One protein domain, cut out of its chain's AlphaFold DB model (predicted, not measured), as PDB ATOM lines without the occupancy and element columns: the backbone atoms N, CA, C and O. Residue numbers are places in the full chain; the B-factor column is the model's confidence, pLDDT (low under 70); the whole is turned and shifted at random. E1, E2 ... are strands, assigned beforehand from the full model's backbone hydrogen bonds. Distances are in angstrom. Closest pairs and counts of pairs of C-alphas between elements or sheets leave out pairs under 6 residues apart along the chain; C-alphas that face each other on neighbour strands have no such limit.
ATOM      1  N   VAL A  10       3.228 -95.968  72.881       88.75
ATOM      2  CA  VAL A  10       4.244 -96.838  73.470       88.75
ATOM      3  C   VAL A  10       5.320 -95.982  74.116       88.75
ATOM      4  O   VAL A  10       5.792 -94.996  73.546       88.75
ATOM      5  N   ARG A  11       5.730 -96.389  75.320       89.75
ATOM      6  CA  ARG A  11       6.874 -95.818  76.033       89.75
ATOM      7  C   ARG A  11       8.033 -96.792  75.961       89.75
ATOM      8  O   ARG A  11       8.048 -97.795  76.670       89.75
ATOM      9  N   LEU A  12       9.003 -96.492  75.109       88.25
ATOM     10  CA  LEU A  12      10.228 -97.276  75.011       88.25
ATOM     11  C   LEU A  12      11.271 -96.685  75.939       88.25
ATOM     12  O   LEU A  12      11.522 -95.485  75.921       88.25
ATOM     13  N   THR A  13      11.874 -97.541  76.754       90.19
ATOM     14  CA  THR A  13      12.979 -97.152  77.620       90.19
ATOM     15  C   THR A  13      14.233 -97.849  77.131       90.19
ATOM     16  O   THR A  13      14.284 -99.077  77.107       90.19
ATOM     17  N   SER A  14      15.226 -97.070  76.721       86.75
ATOM     18  CA  SER A  14      16.465 -97.558  76.124       86.75
ATOM     19  C   SER A  14      17.681 -96.957  76.819       86.75
ATOM     20  O   SER A  14      17.590 -95.992  77.579       86.75
ATOM     21  N   CYS A  15      18.831 -97.569  76.572       86.38
ATOM     22  CA  CYS A  15      20.117 -97.101  77.053       86.38
ATOM     23  C   CYS A  15      20.961 -96.680  75.865       86.38
ATOM     24  O   CYS A  15      21.304 -97.512  75.027       86.38
ATOM     25  N   ILE A  16      21.272 -95.388  75.798       79.38
ATOM     26  CA  ILE A  16      22.050 -94.804  74.710       79.38
ATOM     27  C   ILE A  16      23.469 -94.568  75.210       79.38
ATOM     28  O   ILE A  16      23.681 -93.933  76.243       79.38
ATOM     29  N   ASP A  17      24.442 -95.108  74.479       76.81
ATOM     30  CA  ASP A  17      25.862 -94.849  74.693       76.81
ATOM     31  C   ASP A  17      26.273 -93.613  73.887       76.81
ATOM     32  O   ASP A  17      26.560 -93.693  72.692       76.81
ATOM     33  N   GLY A  18      26.251 -92.456  74.550       69.12
ATOM     34  CA  GLY A  18      26.647 -91.180  73.958       69.12
ATOM     35  C   GLY A  18      28.158 -91.039  73.772       69.12
ATOM     36  O   GLY A  18      28.592 -90.212  72.976       69.12
ATOM     37  N   SER A  19      28.976 -91.876  74.428       68.00
ATOM     38  CA  SER A  19      30.437 -91.709  74.428       68.00
ATOM     39  C   SER A  19      31.080 -91.872  73.055       68.00
ATOM     40  O   SER A  19      32.190 -91.387  72.837       68.00
ATOM     41  N   LYS A  20      30.375 -92.518  72.121       67.75
ATOM     42  CA  LYS A  20      30.832 -92.748  70.745       67.75
ATOM     43  C   LYS A  20      30.008 -92.005  69.691       67.75
ATOM     44  O   LYS A  20      30.281 -92.167  68.502       67.75
ATOM     45  N   VAL A  21      29.016 -91.204  70.087       69.56
ATOM     46  CA  VAL A  21      28.197 -90.436  69.140       69.56
ATOM     47  C   VAL A  21      28.963 -89.184  68.721       69.56
ATOM     48  O   VAL A  21      29.269 -88.322  69.538       69.56
ATOM     49  N   VAL A  22      29.274 -89.080  67.426       72.25
ATOM     50  CA  VAL A  22      29.941 -87.909  66.844       72.25
ATOM     51  C   VAL A  22      29.047 -87.322  65.762       72.25
ATOM     52  O   VAL A  22      28.940 -87.873  64.666       72.25
ATOM     53  N   THR A  23      28.436 -86.177  66.048       74.06
ATOM     54  CA  THR A  23      27.722 -85.397  65.031       74.06
ATOM     55  C   THR A  23      28.738 -84.697  64.140       74.06
ATOM     56  O   THR A  23      29.691 -84.091  64.631       74.06
ATOM     57  N   ARG A  24      28.554 -84.770  62.820       85.38
ATOM     58  CA  ARG A  24      29.431 -84.134  61.830       85.38
ATOM     59  C   ARG A  24      28.624 -83.248  60.892       85.38
ATOM     60  O   ARG A  24      27.503 -83.593  60.526       85.38
ATOM     61  N   TYR A  25      29.206 -82.127  60.475       81.94
ATOM     62  CA  TYR A  25      28.644 -81.303  59.409       81.94
ATOM     63  C   TYR A  25      28.628 -82.103  58.104       81.94
ATOM     64  O   TYR A  25      29.671 -82.582  57.665       81.94
ATOM     65  N   GLN A  26      27.473 -82.210  57.446       85.56
ATOM     66  CA  GLN A  26      27.359 -82.957  56.185       85.56
ATOM     67  C   GLN A  26      28.234 -82.364  55.069       85.56
ATOM     68  O   GLN A  26      28.815 -83.106  54.288       85.56
ATOM     69  N   ALA A  27      28.383 -81.035  55.033       89.12
ATOM     70  CA  ALA A  27      29.116 -80.338  53.977       89.12
ATOM     71  C   ALA A  27      30.633 -80.600  53.977       89.12
ATOM     72  O   ALA A  27      31.265 -80.516  52.930       89.12
ATOM     73  N   ASN A  28      31.238 -80.868  55.141       90.44
ATOM     74  CA  ASN A  28      32.699 -80.981  55.261       90.44
ATOM     75  C   ASN A  28      33.177 -82.142  56.152       90.44
ATOM     76  O   ASN A  28      34.379 -82.294  56.363       90.44
ATOM     77  N   GLY A  29      32.262 -82.931  56.721       84.62
ATOM     78  CA  GLY A  29      32.563 -84.067  57.593       84.62
ATOM     79  C   GLY A  29      33.228 -83.707  58.926       84.62
ATOM     80  O   GLY A  29      33.592 -84.611  59.689       84.62
ATOM     81  N   LYS A  30      33.408 -82.417  59.238       86.81
ATOM     82  CA  LYS A  30      34.036 -81.983  60.489       86.81
ATOM     83  C   LYS A  30      33.091 -82.237  61.665       86.81
ATOM     84  O   LYS A  30      31.881 -82.061  61.503       86.81
ATOM     85  N   PRO A  31      33.610 -82.637  62.839       83.31
ATOM     86  CA  PRO A  31      32.801 -82.747  64.045       83.31
ATOM     87  C   PRO A  31      32.100 -81.425  64.364       83.31
ATOM     88  O   PRO A  31      32.712 -80.358  64.294       83.31
ATOM     89  N   VAL A  32      30.820 -81.506  64.714       80.56
ATOM     90  CA  VAL A  32      30.091 -80.389  65.310       80.56
ATOM     91  C   VAL A  32      30.566 -80.273  66.759       80.56
ATOM     92  O   VAL A  32      30.567 -81.291  67.458       80.56
ATOM     93  N   PRO A  33      30.948 -79.077  67.237       71.19
ATOM     94  CA  PRO A  33      31.182 -78.840  68.653       71.19
ATOM     95  C   PRO A  33      29.837 -78.909  69.385       71.19
ATOM     96  O   PRO A  33      29.185 -77.899  69.637       71.19
ATOM     97  N   MET A  34      29.367 -80.124  69.660       64.06
ATOM     98  CA  MET A  34      28.310 -80.321  70.642       64.06
ATOM     99  C   MET A  34      28.936 -80.124  72.025       64.06
ATOM    100  O   MET A  34      30.135 -80.352  72.193       64.06
ATOM    101  N   GLY A  35      28.147 -79.619  72.976       61.62
ATOM    102  CA  GLY A  35      28.585 -79.350  74.347       61.62
ATOM    103  C   GLY A  35      29.176 -80.580  75.059       61.62
ATOM    104  O   GLY A  35      29.371 -81.626  74.440       61.62
ATOM    105  N   PRO A  36      29.497 -80.473  76.361       55.88
ATOM    106  CA  PRO A  36      30.186 -81.534  77.093       55.88
ATOM    107  C   PRO A  36      29.535 -82.899  76.850       55.88
ATOM    108  O   PRO A  36      28.325 -83.056  76.984       55.88
ATOM    109  N   ASN A  37      30.361 -83.861  76.436       58.25
ATOM    110  CA  ASN A  37      29.911 -85.196  76.073       58.25
ATOM    111  C   ASN A  37      29.214 -85.837  77.284       58.25
ATOM    112  O   ASN A  37      29.821 -85.979  78.346       58.25
ATOM    113  N   ASP A  38      27.951 -86.225  77.123       58.06
ATOM    114  CA  ASP A  38      27.036 -86.627  78.201       58.06
ATOM    115  C   ASP A  38      27.344 -88.005  78.840       58.06
ATOM    116  O   ASP A  38      26.503 -88.585  79.538       58.06
ATOM    117  N   GLY A  39      28.555 -88.529  78.634       63.16
ATOM    118  CA  GLY A  39      29.086 -89.731  79.276       63.16
ATOM    119  C   GLY A  39      28.705 -91.064  78.618       63.16
ATOM    120  O   GLY A  39      28.058 -91.128  77.573       63.16
ATOM    121  N   THR A  40      29.158 -92.150  79.256       67.31
ATOM    122  CA  THR A  40      29.218 -93.525  78.726       67.31
ATOM    123  C   THR A  40      27.869 -94.133  78.400       67.31
ATOM    124  O   THR A  40      27.753 -94.748  77.354       67.31
ATOM    125  N   ARG A  41      26.841 -93.983  79.242       72.75
ATOM    126  CA  ARG A  41      25.473 -94.428  78.934       72.75
ATOM    127  C   ARG A  41      24.456 -93.617  79.708       72.75
ATOM    128  O   ARG A  41      24.648 -93.351  80.892       72.75
ATOM    129  N   HIS A  42      23.351 -93.278  79.065       77.94
ATOM    130  CA  HIS A  42      22.211 -92.685  79.742       77.94
ATOM    131  C   HIS A  42      20.909 -93.340  79.312       77.94
ATOM    132  O   HIS A  42      20.725 -93.749  78.165       77.94
ATOM    133  N   LYS A  43      20.013 -93.462  80.288       85.94
ATOM    134  CA  LYS A  43      18.693 -94.033  80.096       85.94
ATOM    135  C   LYS A  43      17.787 -92.971  79.492       85.94
ATOM    136  O   LYS A  43      17.702 -91.849  79.996       85.94
ATOM    137  N   VAL A  44      17.118 -93.329  78.411       87.81
ATOM    138  CA  VAL A  44      16.228 -92.456  77.655       87.81
ATOM    139  C   VAL A  44      14.856 -93.103  77.591       87.81
ATOM    140  O   VAL A  44      14.740 -94.322  77.471       87.81
ATOM    141  N   GLN A  45      13.814 -92.290  77.710       91.75
ATOM    142  CA  GLN A  45      12.445 -92.706  77.454       91.75
ATOM    143  C   GLN A  45      11.917 -91.970  76.225       91.75
ATOM    144  O   GLN A  45      11.846 -90.742  76.221       91.75
ATOM    145  N   ALA A  46      11.519 -92.743  75.219       91.62
ATOM    146  CA  ALA A  46      10.865 -92.270  74.012       91.62
ATOM    147  C   ALA A  46       9.360 -92.556  74.088       91.62
ATOM    148  O   ALA A  46       8.941 -93.684  74.369       91.62
ATOM    149  N   ARG A  47       8.545 -91.534  73.825       93.06
ATOM    150  CA  ARG A  47       7.092 -91.636  73.671       93.06
ATOM    151  C   ARG A  47       6.766 -91.668  72.185       93.06
ATOM    152  O   ARG A  47       6.957 -90.675  71.480       93.06
ATOM    153  N   LEU A  48       6.278 -92.813  71.726       90.75
ATOM    154  CA  LEU A  48       5.907 -93.053  70.339       90.75
ATOM    155  C   LEU A  48       4.391 -93.146  70.207       90.75
ATOM    156  O   LEU A  48       3.727 -93.737  71.058       90.75
ATOM    157  N   VAL A  49       3.861 -92.610  69.116       91.50
ATOM    158  CA  VAL A  49       2.431 -92.652  68.798       91.50
ATOM    159  C   VAL A  49       2.231 -93.227  67.402       91.50
ATOM    160  O   VAL A  49       2.860 -92.766  66.448       91.50
ATOM    161  N   PHE A  50       1.354 -94.226  67.272       89.00
ATOM    162  CA  PHE A  50       1.023 -94.831  65.980       89.00
ATOM    163  C   PHE A  50      -0.157 -94.115  65.322       89.00
ATOM    164  O   PHE A  50      -1.320 -94.331  65.675       89.00
ATOM    165  N   ALA A  51       0.135 -93.263  64.345       88.38
ATOM    166  CA  ALA A  51      -0.863 -92.424  63.694       88.38
ATOM    167  C   ALA A  51      -0.621 -92.326  62.182       88.38
ATOM    168  O   ALA A  51       0.495 -92.564  61.716       88.38
ATOM    169  N   PRO A  52      -1.647 -91.988  61.388       88.94
ATOM    170  CA  PRO A  52      -1.433 -91.563  60.013       88.94
ATOM    171  C   PRO A  52      -0.819 -90.149  59.976       88.94
ATOM    172  O   PRO A  52      -1.249 -89.283  60.742       88.94
ATOM    173  N   PRO A  53       0.153 -89.882  59.085       85.38
ATOM    174  CA  PRO A  53       0.522 -88.519  58.712       85.38
ATOM    175  C   PRO A  53      -0.679 -87.757  58.137       85.38
ATOM    176  O   PRO A  53      -1.624 -88.373  57.640       85.38
ATOM    177  N   LEU A  54      -0.618 -86.422  58.151       86.56
ATOM    178  CA  LEU A  54      -1.609 -85.599  57.452       86.56
ATOM    179  C   LEU A  54      -1.728 -86.056  55.992       86.56
ATOM    180  O   LEU A  54      -0.723 -86.363  55.347       86.56
ATOM    181  N   ASP A  55      -2.967 -86.156  55.519       88.81
ATOM    182  CA  ASP A  55      -3.320 -86.536  54.147       88.81
ATOM    183  C   ASP A  55      -2.851 -87.937  53.705       88.81
ATOM    184  O   ASP A  55      -2.838 -88.256  52.516       88.81
ATOM    185  N   LYS A  56      -2.487 -88.814  54.650       87.44
ATOM    186  CA  LYS A  56      -2.131 -90.216  54.388       87.44
ATOM    187  C   LYS A  56      -2.984 -91.154  55.230       87.44
ATOM    188  O   LYS A  56      -3.389 -90.825  56.335       87.44
ATOM    189  N   THR A  57      -3.244 -92.354  54.722       85.06
ATOM    190  CA  THR A  57      -3.978 -93.399  55.460       85.06
ATOM    191  C   THR A  57      -3.041 -94.398  56.138       85.06
ATOM    192  O   THR A  57      -3.387 -94.976  57.168       85.06
ATOM    193  N   THR A  58      -1.832 -94.575  55.598       89.62
ATOM    194  CA  THR A  58      -0.813 -95.467  56.159       89.62
ATOM    195  C   THR A  58      -0.264 -94.904  57.463       89.62
ATOM    196  O   THR A  58       0.315 -93.818  57.493       89.62
ATOM    197  N   LYS A  59      -0.431 -95.664  58.546       85.69
ATOM    198  CA  LYS A  59       0.058 -95.301  59.877       85.69
ATOM    199  C   LYS A  59       1.558 -95.558  60.014       85.69
ATOM    200  O   LYS A  59       2.071 -96.544  59.489       85.69
ATOM    201  N   ILE A  60       2.233 -94.694  60.765       90.25
ATOM    202  CA  ILE A  60       3.642 -94.825  61.151       90.25
ATOM    203  C   ILE A  60       3.818 -94.471  62.630       90.25
ATOM    204  O   ILE A  60       2.912 -93.925  63.264       90.25
ATOM    205  N   TRP A  61       4.990 -94.781  63.178       91.00
ATOM    206  CA  TRP A  61       5.367 -94.372  64.527       91.00
ATOM    207  C   TRP A  61       5.979 -92.974  64.515       91.00
ATOM    208  O   TRP A  61       7.002 -92.745  63.873       91.00
ATOM    209  N   PHE A  62       5.365 -92.053  65.253       90.12
ATOM    210  CA  PHE A  62       5.886 -90.711  65.484       90.12
ATOM    211  C   PHE A  62       6.555 -90.632  66.848       90.12
ATOM    212  O   PHE A  62       5.925 -90.946  67.857       90.12
ATOM    213  N   LEU A  63       7.806 -90.175  66.882       90.88
ATOM    214  CA  LEU A  63       8.467 -89.767  68.118       90.88
ATOM    215  C   LEU A  63       7.892 -88.421  68.563       90.88
ATOM    216  O   LEU A  63       8.092 -87.412  67.894       90.88
ATOM    217  N   ILE A  64       7.148 -88.430  69.667       91.56
ATOM    218  CA  ILE A  64       6.488 -87.240  70.222       91.56
ATOM    219  C   ILE A  64       7.375 -86.555  71.257       91.56
ATOM    220  O   ILE A  64       7.437 -85.333  71.322       91.56
ATOM    221  N   GLU A  65       8.047 -87.351  72.082       89.88
ATOM    222  CA  GLU A  65       8.926 -86.870  73.138       89.88
ATOM    223  C   GLU A  65      10.063 -87.869  73.319       89.88
ATOM    224  O   GLU A  65       9.839 -89.081  73.333       89.88
ATOM    225  N   GLU A  66      11.271 -87.354  73.505       87.00
ATOM    226  CA  GLU A  66      12.410 -88.116  73.992       87.00
ATOM    227  C   GLU A  66      13.022 -87.367  75.171       87.00
ATOM    228  O   GLU A  66      13.292 -86.168  75.083       87.00
ATOM    229  N   LYS A  67      13.218 -88.061  76.293       88.44
ATOM    230  CA  LYS A  67      13.811 -87.455  77.486       88.44
ATOM    231  C   LYS A  67      14.773 -88.381  78.196       88.44
ATOM    232  O   LYS A  67      14.558 -89.592  78.279       88.44
ATOM    233  N   ARG A  68      15.799 -87.781  78.798       84.81
ATOM    234  CA  ARG A  68      16.678 -88.461  79.749       84.81
ATOM    235  C   ARG A  68      15.874 -88.792  81.003       84.81
ATOM    236  O   ARG A  68      15.166 -87.938  81.535       84.81
ATOM    237  N   VAL A  69      15.978 -90.026  81.478       87.62
ATOM    238  CA  VAL A  69      15.332 -90.470  82.719       87.62
ATOM    239  C   VAL A  69      16.382 -90.934  83.717       87.62
ATOM    240  O   VAL A  69      17.443 -91.430  83.340       87.62
TER     241      VAL A  69
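What this domain is: This is residues 10 to 69 of the 73 residues of an uncharacterized protein of Kribbella sp. VKM Ac-2575 (UniProt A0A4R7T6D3). A narrow, strongly twisted ribbon of three antiparallel strands, E1, E2 and E3, makes one side of the model, and from one end of it a long loop, residues 17 to 41, runs away as an arm and folds back on itself before the chain returns to the sheet. A smaller loop, residues 52 to 59, turns the chain round at the other end of the ribbon, and no named helix covers either face of the sheet. The printed part has 60 residues with three named strands, E1, E2 and E3 along the chain, and the sheet has the same order, E1, E2, E3, with its neighbours antiparallel. The class is all strand, though under half of the residues, 26 of 60, are in named elements. The whole is only just loose, close to extended, with a radius of gyration of the C-alphas of 15.7 A, and its outline is flat, with spans of 40 by 32 by 14 A.

Where its parts are: The printed part begins with E1, residues 10 to 16, which is 18.0 A from first to last C-alpha. Its first C-alpha, that of Val 10, stands at (4.244, -96.838, 73.470). Residues 17 to 41 follow with no named element, and C-alpha 28, of Asn 28, lies within that stretch at (32.699, -80.981, 55.261). E2, residues 42 to 51, is the longest strand by residues and measures 28.1 A from first to last C-alpha. It runs from His 42 to Ala 51, whose C-alpha is at (-0.863, -92.424, 63.694). E3, residues 60 to 68, measures 23.6 A, and its last C-alpha, that of Arg 68, is at (16.678, -88.461, 79.749). One residue, Val 69, follows E3 in the printed part.

How they stand to each other: E1, E2 and E3 form a meander, each strand the antiparallel neighbour of the one before. E1 and E3 are the edge strands and E2 is the inner strand. E1 and E2 are a hairpin, with an angle of 149 degrees between their N-to-C directions. The C-alphas of Thr 13 and Gln 45 face each other at 4.5 A. Between these strands N 12 and O 46 are within hydrogen-bond range at 2.9 A, and so are N 44 and O 14 at 2.8 A. E2 and E3 are also a hairpin, with an angle of 154 degrees between their directions. The C-alphas of Ala 46 and Glu 66 face each other at 4.4 A, and those of Phe 50 and Trp 61 at 4.6 A. Here N 47 and O 65 are within hydrogen-bond range at 2.8 A, as are N 62 and O 49 at 2.9 A. E3 bends by 50 degrees at residue 64. The sheet is strongly twisted, its C-alphas lying up to 5.7 A off the best plane through them.

The domain as a whole: The two C-alphas farthest apart are those of Pro 36 and Thr 57, at 42.1 A. The first of them is in the link from E1 to E2 and the second in the link from E2 to E3. The link from E1 to E2 is long, with 25 residues, and their C-alphas lie 11 to 23 A from the mean of the C-alphas. The link from E2 to E3 is short, with 8 residues. The C-alphas of Val 10 and Val 69, the first and last printed, are 15.8 A apart. The printed part has no cut. The mean pLDDT of the printed part is 82.1, and 11 residues are under 70, namely residues 18 to 21 and residues 34 to 40, which belong to the long link.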